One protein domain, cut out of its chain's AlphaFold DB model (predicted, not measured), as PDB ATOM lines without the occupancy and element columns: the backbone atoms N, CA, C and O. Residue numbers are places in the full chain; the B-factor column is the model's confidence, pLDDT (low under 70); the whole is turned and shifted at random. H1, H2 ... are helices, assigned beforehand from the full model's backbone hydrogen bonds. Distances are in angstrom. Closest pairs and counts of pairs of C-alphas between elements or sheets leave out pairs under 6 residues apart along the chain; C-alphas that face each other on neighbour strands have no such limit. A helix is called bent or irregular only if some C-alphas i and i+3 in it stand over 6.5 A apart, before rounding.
ATOM      1  N   VAL A 165      19.285  21.534 219.916       75.62
ATOM      2  CA  VAL A 165      20.026  20.302 219.655       75.62
ATOM      3  C   VAL A 165      19.275  19.497 218.599       75.62
ATOM      4  O   VAL A 165      18.178  18.991 218.835       75.62
ATOM      5  N   ASP A 166      19.866  19.385 217.412       74.44
ATOM      6  CA  ASP A 166      19.329  18.552 216.339       74.44
ATOM      7  C   ASP A 166      19.763  17.093 216.537       74.44
ATOM      8  O   ASP A 166      20.825  16.661 216.084       74.44
ATOM      9  N   PHE A 167      18.928  16.328 217.239       71.94
ATOM     10  CA  PHE A 167      19.171  14.908 217.495       71.94
ATOM     11  C   PHE A 167      19.137  14.044 216.225       71.94
ATOM     12  O   PHE A 167      19.788  13.000 216.196       71.94
ATOM     13  N   LYS A 168      18.433  14.465 215.158       71.75
ATOM     14  CA  LYS A 168      18.453  13.736 213.876       71.75
ATOM     15  C   LYS A 168      19.834  13.854 213.231       71.75
ATOM     16  O   LYS A 168      20.356  12.859 212.735       71.75
ATOM     17  N   ASN A 169      20.441  15.040 213.287       74.62
ATOM     18  CA  ASN A 169      21.825  15.213 212.846       74.62
ATOM     19  C   ASN A 169      22.813  14.484 213.757       74.62
ATOM     20  O   ASN A 169      23.736  13.875 213.237       74.62
ATOM     21  N   ALA A 170      22.589  14.474 215.075       72.88
ATOM     22  CA  ALA A 170      23.420  13.725 216.021       72.88
ATOM     23  C   ALA A 170      23.491  12.228 215.689       72.88
ATOM     24  O   ALA A 170      24.576  11.661 215.634       72.88
ATOM     25  N   SER A 171      22.337  11.602 215.421       72.12
ATOM     26  CA  SER A 171      22.261  10.176 215.075       72.12
ATOM     27  C   SER A 171      23.015   9.868 213.786       72.12
ATOM     28  O   SER A 171      23.793   8.924 213.756       72.12
ATOM     29  N   ARG A 172      22.842  10.693 212.741       79.56
ATOM     30  CA  ARG A 172      23.593  10.527 211.486       79.56
ATOM     31  C   ARG A 172      25.092  10.679 211.696       79.56
ATOM     32  O   ARG A 172      25.853   9.890 211.163       79.56
ATOM     33  N   TRP A 173      25.500  11.652 212.505       75.56
ATOM     34  CA  TRP A 173      26.909  11.873 212.822       75.56
ATOM     35  C   TRP A 173      27.535  10.673 213.537       75.56
ATOM     36  O   TRP A 173      28.646  10.271 213.203       75.56
ATOM     37  N   ILE A 174      26.814  10.080 214.493       75.50
ATOM     38  CA  ILE A 174      27.257   8.867 215.192       75.50
ATOM     39  C   ILE A 174      27.304   7.682 214.224       75.50
ATOM     40  O   ILE A 174      28.286   6.952 214.221       75.50
ATOM     41  N   GLU A 175      26.290   7.502 213.375       80.88
ATOM     42  CA  GLU A 175      26.283   6.445 212.354       80.88
ATOM     43  C   GLU A 175      27.453   6.579 211.370       80.88
ATOM     44  O   GLU A 175      28.080   5.580 211.023       80.88
ATOM     45  N   ASP A 176      27.766   7.799 210.935       81.75
ATOM     46  CA  ASP A 176      28.883   8.064 210.031       81.75
ATOM     47  C   ASP A 176      30.232   7.825 210.733       81.75
ATOM     48  O   ASP A 176      31.116   7.197 210.151       81.75
ATOM     49  N   ALA A 177      30.372   8.221 212.003       76.12
ATOM     50  CA  ALA A 177      31.561   7.931 212.807       76.12
ATOM     51  C   ALA A 177      31.757   6.422 213.041       76.12
ATOM     52  O   ALA A 177      32.871   5.917 212.906       76.12
ATOM     53  N   VAL A 178      30.676   5.683 213.319       77.56
ATOM     54  CA  VAL A 178      30.711   4.222 213.492       77.56
ATOM     55  C   VAL A 178      31.138   3.532 212.194       77.56
ATOM     56  O   VAL A 178      32.031   2.686 212.228       77.56
ATOM     57  N   LYS A 179      30.599   3.939 211.036       81.69
ATOM     58  CA  LYS A 179      31.001   3.382 209.729       81.69
ATOM     59  C   LYS A 179      32.478   3.601 209.409       81.69
ATOM     60  O   LYS A 179      33.100   2.732 208.808       81.69
ATOM     61  N   VAL A 180      33.037   4.751 209.788       76.31
ATOM     62  CA  VAL A 180      34.475   5.032 209.623       76.31
ATOM     63  C   VAL A 180      35.303   4.164 210.579       76.31
ATOM     64  O   VAL A 180      36.321   3.603 210.182       76.31
ATOM     65  N   SER A 181      34.831   3.965 211.810       66.88
ATOM     66  CA  SER A 181      35.529   3.153 212.813       66.88
ATOM     67  C   SER A 181      35.530   1.644 212.523       66.88
ATOM     68  O   SER A 181      36.501   0.962 212.835       66.88
ATOM     69  N   GLU A 182      34.500   1.110 211.852       68.06
ATOM     70  CA  GLU A 182      34.452  -0.306 211.444       68.06
ATOM     71  C   GLU A 182      35.577  -0.683 210.460       68.06
ATOM     72  O   GLU A 182      35.948  -1.855 210.372       68.06
ATOM     73  N   SER A 183      36.163   0.293 209.752       63.75
ATOM     74  CA  SER A 183      37.342   0.071 208.904       63.75
ATOM     75  C   SER A 183      38.687   0.098 209.646       63.75
ATOM     76  O   SER A 183      39.675  -0.395 209.104       63.75
ATOM     77  N   GLU A 184      38.731   0.595 210.888       62.91
ATOM     78  CA  GLU A 184      39.950   0.780 211.692       62.91
ATOM     79  C   GLU A 184      39.731   0.260 213.129       62.91
ATOM     80  O   GLU A 184      39.622   1.004 214.100       62.91
ATOM     81  N   LEU A 185      39.658  -1.070 213.264       61.84
ATOM     82  CA  LEU A 185      39.290  -1.807 214.489       61.84
ATOM     83  C   LEU A 185      40.137  -1.527 215.747       61.84
ATOM     84  O   LEU A 185      39.733  -1.935 216.833       61.84
ATOM     85  N   ALA A 186      41.311  -0.902 215.622       72.88
ATOM     86  CA  ALA A 186      42.215  -0.699 216.754       72.88
ATOM     87  C   ALA A 186      41.808   0.485 217.655       72.88
ATOM     88  O   ALA A 186      42.003   0.388 218.862       72.88
ATOM     89  N   ASP A 187      41.174   1.526 217.095       74.50
ATOM     90  CA  ASP A 187      40.943   2.814 217.783       74.50
ATOM     91  C   ASP A 187      39.472   3.286 217.726       74.50
ATOM     92  O   ASP A 187      39.153   4.454 217.963       74.50
ATOM     93  N   ALA A 188      38.543   2.374 217.419       70.50
ATOM     94  CA  ALA A 188      37.140   2.697 217.156       70.50
ATOM     95  C   ALA A 188      36.441   3.469 218.294       70.50
ATOM     96  O   ALA A 188      35.688   4.412 218.035       70.50
ATOM     97  N   ASP A 189      36.726   3.123 219.551       75.38
ATOM     98  CA  ASP A 189      36.149   3.803 220.717       75.38
ATOM     99  C   ASP A 189      36.629   5.259 220.833       75.38
ATOM    100  O   ASP A 189      35.845   6.148 221.177       75.38
ATOM    101  N   GLU A 190      37.896   5.535 220.513       82.31
ATOM    102  CA  GLU A 190      38.469   6.883 220.598       82.31
ATOM    103  C   GLU A 190      37.926   7.785 219.481       82.31
ATOM    104  O   GLU A 190      37.516   8.919 219.744       82.31
ATOM    105  N   VAL A 191      37.782   7.240 218.267       77.50
ATOM    106  CA  VAL A 191      37.170   7.931 217.117       77.50
ATOM    107  C   VAL A 191      35.714   8.308 217.401       77.50
ATOM    108  O   VAL A 191      35.306   9.441 217.136       77.50
ATOM    109  N   VAL A 192      34.922   7.402 217.986       73.25
ATOM    110  CA  VAL A 192      33.527   7.693 218.355       73.25
ATOM    111  C   VAL A 192      33.459   8.748 219.462       73.25
ATOM    112  O   VAL A 192      32.640   9.667 219.387       73.25
ATOM    113  N   ILE A 193      34.327   8.672 220.477       79.56
ATOM    114  CA  ILE A 193      34.381   9.667 221.558       79.56
ATOM    115  C   ILE A 193      34.717  11.060 221.011       79.56
ATOM    116  O   ILE A 193      34.057  12.040 221.377       79.56
ATOM    117  N   ASP A 194      35.713  11.172 220.137       82.94
ATOM    118  CA  ASP A 194      36.109  12.455 219.556       82.94
ATOM    119  C   ASP A 194      35.062  12.995 218.586       82.94
ATOM    120  O   ASP A 194      34.778  14.198 218.594       82.94
ATOM    121  N   ALA A 195      34.387  12.112 217.850       75.19
ATOM    122  CA  ALA A 195      33.253  12.486 217.027       75.19
ATOM    123  C   ALA A 195      32.101  13.073 217.863       75.19
ATOM    124  O   ALA A 195      31.559  14.134 217.541       75.19
ATOM    125  N   VAL A 196      31.772  12.449 218.998       76.38
ATOM    126  CA  VAL A 196      30.758  12.964 219.931       76.38
ATOM    127  C   VAL A 196      31.183  14.308 220.534       76.38
ATOM    128  O   VAL A 196      30.353  15.212 220.656       76.38
ATOM    129  N   LYS A 197      32.465  14.493 220.888       83.50
ATOM    130  CA  LYS A 197      32.979  15.787 221.380       83.50
ATOM    131  C   LYS A 197      32.868  16.886 220.319       83.50
ATOM    132  O   LYS A 197      32.444  17.995 220.653       83.50
ATOM    133  N   ALA A 198      33.231  16.590 219.071       82.06
ATOM    134  CA  ALA A 198      33.138  17.527 217.955       82.06
ATOM    135  C   ALA A 198      31.681  17.938 217.704       82.06
ATOM    136  O   ALA A 198      31.373  19.133 217.666       82.06
ATOM    137  N   TRP A 199      30.768  16.965 217.671       82.25
ATOM    138  CA  TRP A 199      29.336  17.224 217.559       82.25
ATOM    139  C   TRP A 199      28.804  18.077 218.721       82.25
ATOM    140  O   TRP A 199      28.065  19.037 218.503       82.25
ATOM    141  N   LEU A 200      29.211  17.797 219.966       80.12
ATOM    142  CA  LEU A 200      28.823  18.608 221.127       80.12
ATOM    143  C   LEU A 200      29.319  20.057 221.022       80.12
ATOM    144  O   LEU A 200      28.619  20.977 221.458       80.12
ATOM    145  N   ALA A 201      30.516  20.280 220.477       85.25
ATOM    146  CA  ALA A 201      31.051  21.619 220.249       85.25
ATOM    147  C   ALA A 201      30.256  22.363 219.163       85.25
ATOM    148  O   ALA A 201      29.870  23.517 219.370       85.25
ATOM    149  N   GLU A 202      29.934  21.691 218.056       82.44
ATOM    150  CA  GLU A 202      29.105  22.248 216.985       82.44
ATOM    151  C   GLU A 202      27.685  22.566 217.476       82.44
ATOM    152  O   GLU A 202      27.184  23.672 217.267       82.44
ATOM    153  N   ALA A 203      27.056  21.654 218.223       76.31
ATOM    154  CA  ALA A 203      25.736  21.862 218.808       76.31
ATOM    155  C   ALA A 203      25.713  23.073 219.758       76.31
ATOM    156  O   ALA A 203      24.772  23.871 219.724       76.31
ATOM    157  N   LYS A 204      26.765  23.262 220.571       83.69
ATOM    158  CA  LYS A 204      26.926  24.459 221.416       83.69
ATOM    159  C   LYS A 204      27.055  25.735 220.585       83.69
ATOM    160  O   LYS A 204      26.439  26.738 220.939       83.69
ATOM    161  N   ALA A 205      27.812  25.707 219.489       85.62
ATOM    162  CA  ALA A 205      27.977  26.861 218.609       85.62
ATOM    163  C   ALA A 205      26.668  27.229 217.885       85.62
ATOM    164  O   ALA A 205      26.279  28.397 217.862       85.62
ATOM    165  N   ILE A 206      25.944  26.235 217.356       81.31
ATOM    166  CA  ILE A 206      24.630  26.426 216.724       81.31
ATOM    167  C   ILE A 206      23.638  27.014 217.725       81.31
ATOM    168  O   ILE A 206      22.920  27.960 217.392       81.31
ATOM    169  N   LYS A 207      23.612  26.475 218.948       81.31
ATOM    170  CA  LYS A 207      22.782  26.986 220.035       81.31
ATOM    171  C   LYS A 207      23.096  28.453 220.340       81.31
ATOM    172  O   LYS A 207      22.186  29.270 220.276       81.31
ATOM    173  N   ALA A 208      24.364  28.793 220.576       86.75
ATOM    174  CA  ALA A 208      24.779  30.164 220.877       86.75
ATOM    175  C   ALA A 208      24.404  31.148 219.753       86.75
ATOM    176  O   ALA A 208      23.933  32.251 220.024       86.75
ATOM    177  N   ARG A 209      24.548  30.735 218.486       88.88
ATOM    178  CA  ARG A 209      24.141  31.552 217.335       88.88
ATOM    179  C   ARG A 209      22.631  31.804 217.320       88.88
ATOM    180  O   ARG A 209      22.207  32.938 217.133       88.88
ATOM    181  N   ARG A 210      21.816  30.767 217.531       79.50
ATOM    182  CA  ARG A 210      20.350  30.906 217.536       79.50
ATOM    183  C   ARG A 210      19.842  31.727 218.721       79.50
ATOM    184  O   ARG A 210      18.934  32.528 218.542       79.50
ATOM    185  N   GLU A 211      20.456  31.587 219.895       81.75
ATOM    186  CA  GLU A 211      20.147  32.426 221.061       81.75
ATOM    187  C   GLU A 211      20.434  33.911 220.782       81.75
ATOM    188  O   GLU A 211      19.622  34.770 221.123       81.75
ATOM    189  N   GLN A 212      21.542  34.228 220.100       89.81
ATOM    190  CA  GLN A 212      21.837  35.599 219.666       89.81
ATOM    191  C   GLN A 212      20.823  36.126 218.639       89.81
ATOM    192  O   GLN A 212      20.395  37.275 218.742       89.81
ATOM    193  N   GLU A 213      20.422  35.303 217.666       88.12
ATOM    194  CA  GLU A 213      19.396  35.672 216.681       88.12
ATOM    195  C   GLU A 213      18.040  35.955 217.343       88.12
ATOM    196  O   GLU A 213      17.367  36.925 216.988       88.12
ATOM    197  N   ASP A 214      17.634  35.139 218.317       81.25
ATOM    198  CA  ASP A 214      16.360  35.317 219.015       81.25
ATOM    199  C   ASP A 214      16.373  36.566 219.919       81.25
ATOM    200  O   ASP A 214      15.410  37.337 219.886       81.25
ATOM    201  N   LEU A 215      17.487  36.848 220.611       90.06
ATOM    202  CA  LEU A 215      17.689  38.105 221.350       90.06
ATOM    203  C   LEU A 215      17.607  39.335 220.435       90.06
ATOM    204  O   LEU A 215      16.973  40.331 220.788       90.06
ATOM    205  N   ALA A 216      18.208  39.271 219.243       93.56
ATOM    206  CA  ALA A 216      18.139  40.360 218.270       93.56
ATOM    207  C   ALA A 216      16.692  40.614 217.803       93.56
ATOM    208  O   ALA A 216      16.243  41.762 217.776       93.56
ATOM    209  N   ARG A 217      15.925  39.550 217.522       91.06
ATOM    210  CA  ARG A 217      14.501  39.649 217.146       91.06
ATOM    211  C   ARG A 217      13.618  40.179 218.272       91.06
ATOM    212  O   ARG A 217      12.593  40.804 218.005       91.06
ATOM    213  N   GLU A 218      13.930  39.874 219.528       90.12
ATOM    214  CA  GLU A 218      13.200  40.428 220.674       90.12
ATOM    215  C   GLU A 218      13.475  41.920 220.851       90.12
ATOM    216  O   GLU A 218      12.530  42.690 221.016       90.12
ATOM    217  N   GLN A 219      14.733  42.348 220.724       93.75
ATOM    218  CA  GLN A 219      15.085  43.770 220.753       93.75
ATOM    219  C   GLN A 219      14.399  44.552 219.626       93.75
ATOM    220  O   GLN A 219      13.912  45.658 219.853       93.75
ATOM    221  N   GLU A 220      14.314  43.978 218.426       93.25
ATOM    222  CA  GLU A 220      13.605  44.579 217.292       93.25
ATOM    223  C   GLU A 220      12.095  44.698 217.555       93.25
ATOM    224  O   GLU A 220      11.505  45.762 217.360       93.25
ATOM    225  N   ARG A 221      11.471  43.644 218.096       92.12
ATOM    226  CA  ARG A 221      10.059  43.680 218.507       92.12
ATOM    227  C   ARG A 221       9.792  44.721 219.593       92.12
ATOM    228  O   ARG A 221       8.743  45.363 219.554       92.12
ATOM    229  N   GLN A 222      10.716  44.897 220.534       91.56
ATOM    230  CA  GLN A 222      10.596  45.907 221.581       91.56
ATOM    231  C   GLN A 222      10.665  47.324 220.997       91.56
ATOM    232  O   GLN A 222       9.807  48.144 221.306       91.56
ATOM    233  N   ARG A 223      11.602  47.588 220.073       94.06
ATOM    234  CA  ARG A 223      11.697  48.885 219.377       94.06
ATOM    235  C   ARG A 223      10.405  49.241 218.645       94.06
ATOM    236  O   ARG A 223       9.910  50.351 218.798       94.06
ATOM    237  N   HIS A 224       9.818  48.287 217.924       90.44
ATOM    238  CA  HIS A 224       8.547  48.512 217.235       90.44
ATOM    239  C   HIS A 224       7.378  48.802 218.188       90.44
ATOM    240  O   HIS A 224       6.504  49.601 217.852       90.44
ATOM    241  N   ARG A 225       7.347  48.184 219.379       89.62
ATOM    242  CA  ARG A 225       6.339  48.504 220.404       89.62
ATOM    243  C   ARG A 225       6.507  49.929 220.915       89.62
ATOM    244  O   ARG A 225       5.540  50.685 220.878       89.62
ATOM    245  N   ASP A 226       7.726  50.309 221.280       91.94
ATOM    246  CA  ASP A 226       8.032  51.646 221.791       91.94
ATOM    247  C   ASP A 226       7.744  52.740 220.740       91.94
ATOM    248  O   ASP A 226       7.265  53.825 221.070       91.94
ATOM    249  N   GLU A 227       7.990  52.462 219.456       91.94
ATOM    250  CA  GLU A 227       7.622  53.348 218.341       91.94
ATOM    251  C   GLU A 227       6.100  53.469 218.173       91.94
ATOM    252  O   GLU A 227       5.585  54.570 217.968       91.94
ATOM    253  N   SER A 228       5.367  52.360 218.304       87.25
ATOM    254  CA  SER A 228       3.903  52.352 218.201       87.25
ATOM    255  C   SER A 228       3.208  53.074 219.363       87.25
ATOM    256  O   SER A 228       2.138  53.652 219.167       87.25
ATOM    257  N   GLU A 229       3.815  53.077 220.554       84.31
ATOM    258  CA  GLU A 229       3.316  53.804 221.727       84.31
ATOM    259  C   GLU A 229       3.589  55.308 221.637       84.31
ATOM    260  O   GLU A 229       2.745  56.096 222.046       84.31
ATOM    261  N   LYS A 230       4.715  55.723 221.040       86.12
ATOM    262  CA  LYS A 230       5.041  57.147 220.827       86.12
ATOM    263  C   LYS A 230       4.216  57.829 219.733       86.12
ATOM    264  O   LYS A 230       4.203  59.054 219.670       86.12
ATOM    265  N   SER A 231       3.579  57.058 218.852       79.81
ATOM    266  CA  SER A 231       2.751  57.579 217.755       79.81
ATOM    267  C   SER A 231       1.261  57.726 218.115       79.81
ATOM    268  O   SER A 231       0.472  58.089 217.237       79.81
ATOM    269  N   LYS A 232       0.865  57.418 219.355       70.38
ATOM    270  CA  LYS A 232      -0.494  57.609 219.886       70.38
ATOM    271  C   LYS A 232      -0.556  58.834 220.787       70.38
ATOM    272  O   LYS A 232      -1.624  59.481 220.772       70.38
TER     273      LYS A 232
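Overview. This is residues 165 to 232 of the 232 residues of an uncharacterized protein of Rhizobium leguminosarum bv. viciae (UniProt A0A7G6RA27). One long helix, H2, makes the length of the model, and a shorter helix, H1, folds back along its first part, in a lopsided helical hairpin. Beyond the paired part, residues 208 to 232, of which 208 to 230 belong to H2, stick out as a long single arm, and the turn of the hairpin, residues 182 to 187, stands free at the other end. The printed part has 68 residues with two named helices, H1 then H2 along the chain, and no named strand; its class is all helix. It is extended, with a radius of gyration of the C-alphas of 21.0 A, and a rod in outline, spanning 72 by 16 by 10 A.

Arrangement. H2, residues 188 to 230, is the longest helix. H1, residues 167 to 181, touches it with 15 pairs of C-alphas within 8 A. H2 touches H1 with residues 188 to 199 alone. The closest C-alphas of the two helices are those of Ser 181 and Ala 188, 4.7 A apart. The two lines stand at a shallow tilt of 22 degrees and run opposite ways, and the pair is a helical hairpin. The centres of the helices are 22.5 A apart. In H1 and H2 every O i to N i+4 pair is within hydrogen-bond range.

Along the chain. H2 has 43 residues and measures 63.3 A from its first to its last C-alpha, from C-alpha 188 at (37.140, 2.697, 217.156) to C-alpha 230 at (5.041, 57.147, 220.827). H1 has 15 residues and measures 20.7 A, beginning with C-alpha 167 at (19.171, 14.908, 217.495). Neither helix is bent.

Size, cuts and confidence. The two C-alphas farthest apart are those of Ala 186 and Lys 232, at 72.3 A. Without the stretches that stand free, the body has 37 residues and spans 28 by 17 by 9 A. The link from H1 to H2, six residues, is short. The printed part has no cut and ends at Lys 232, the chain's last residue. The mean pLDDT of the printed part is 80.6, and residues 181 to 185 are under 70.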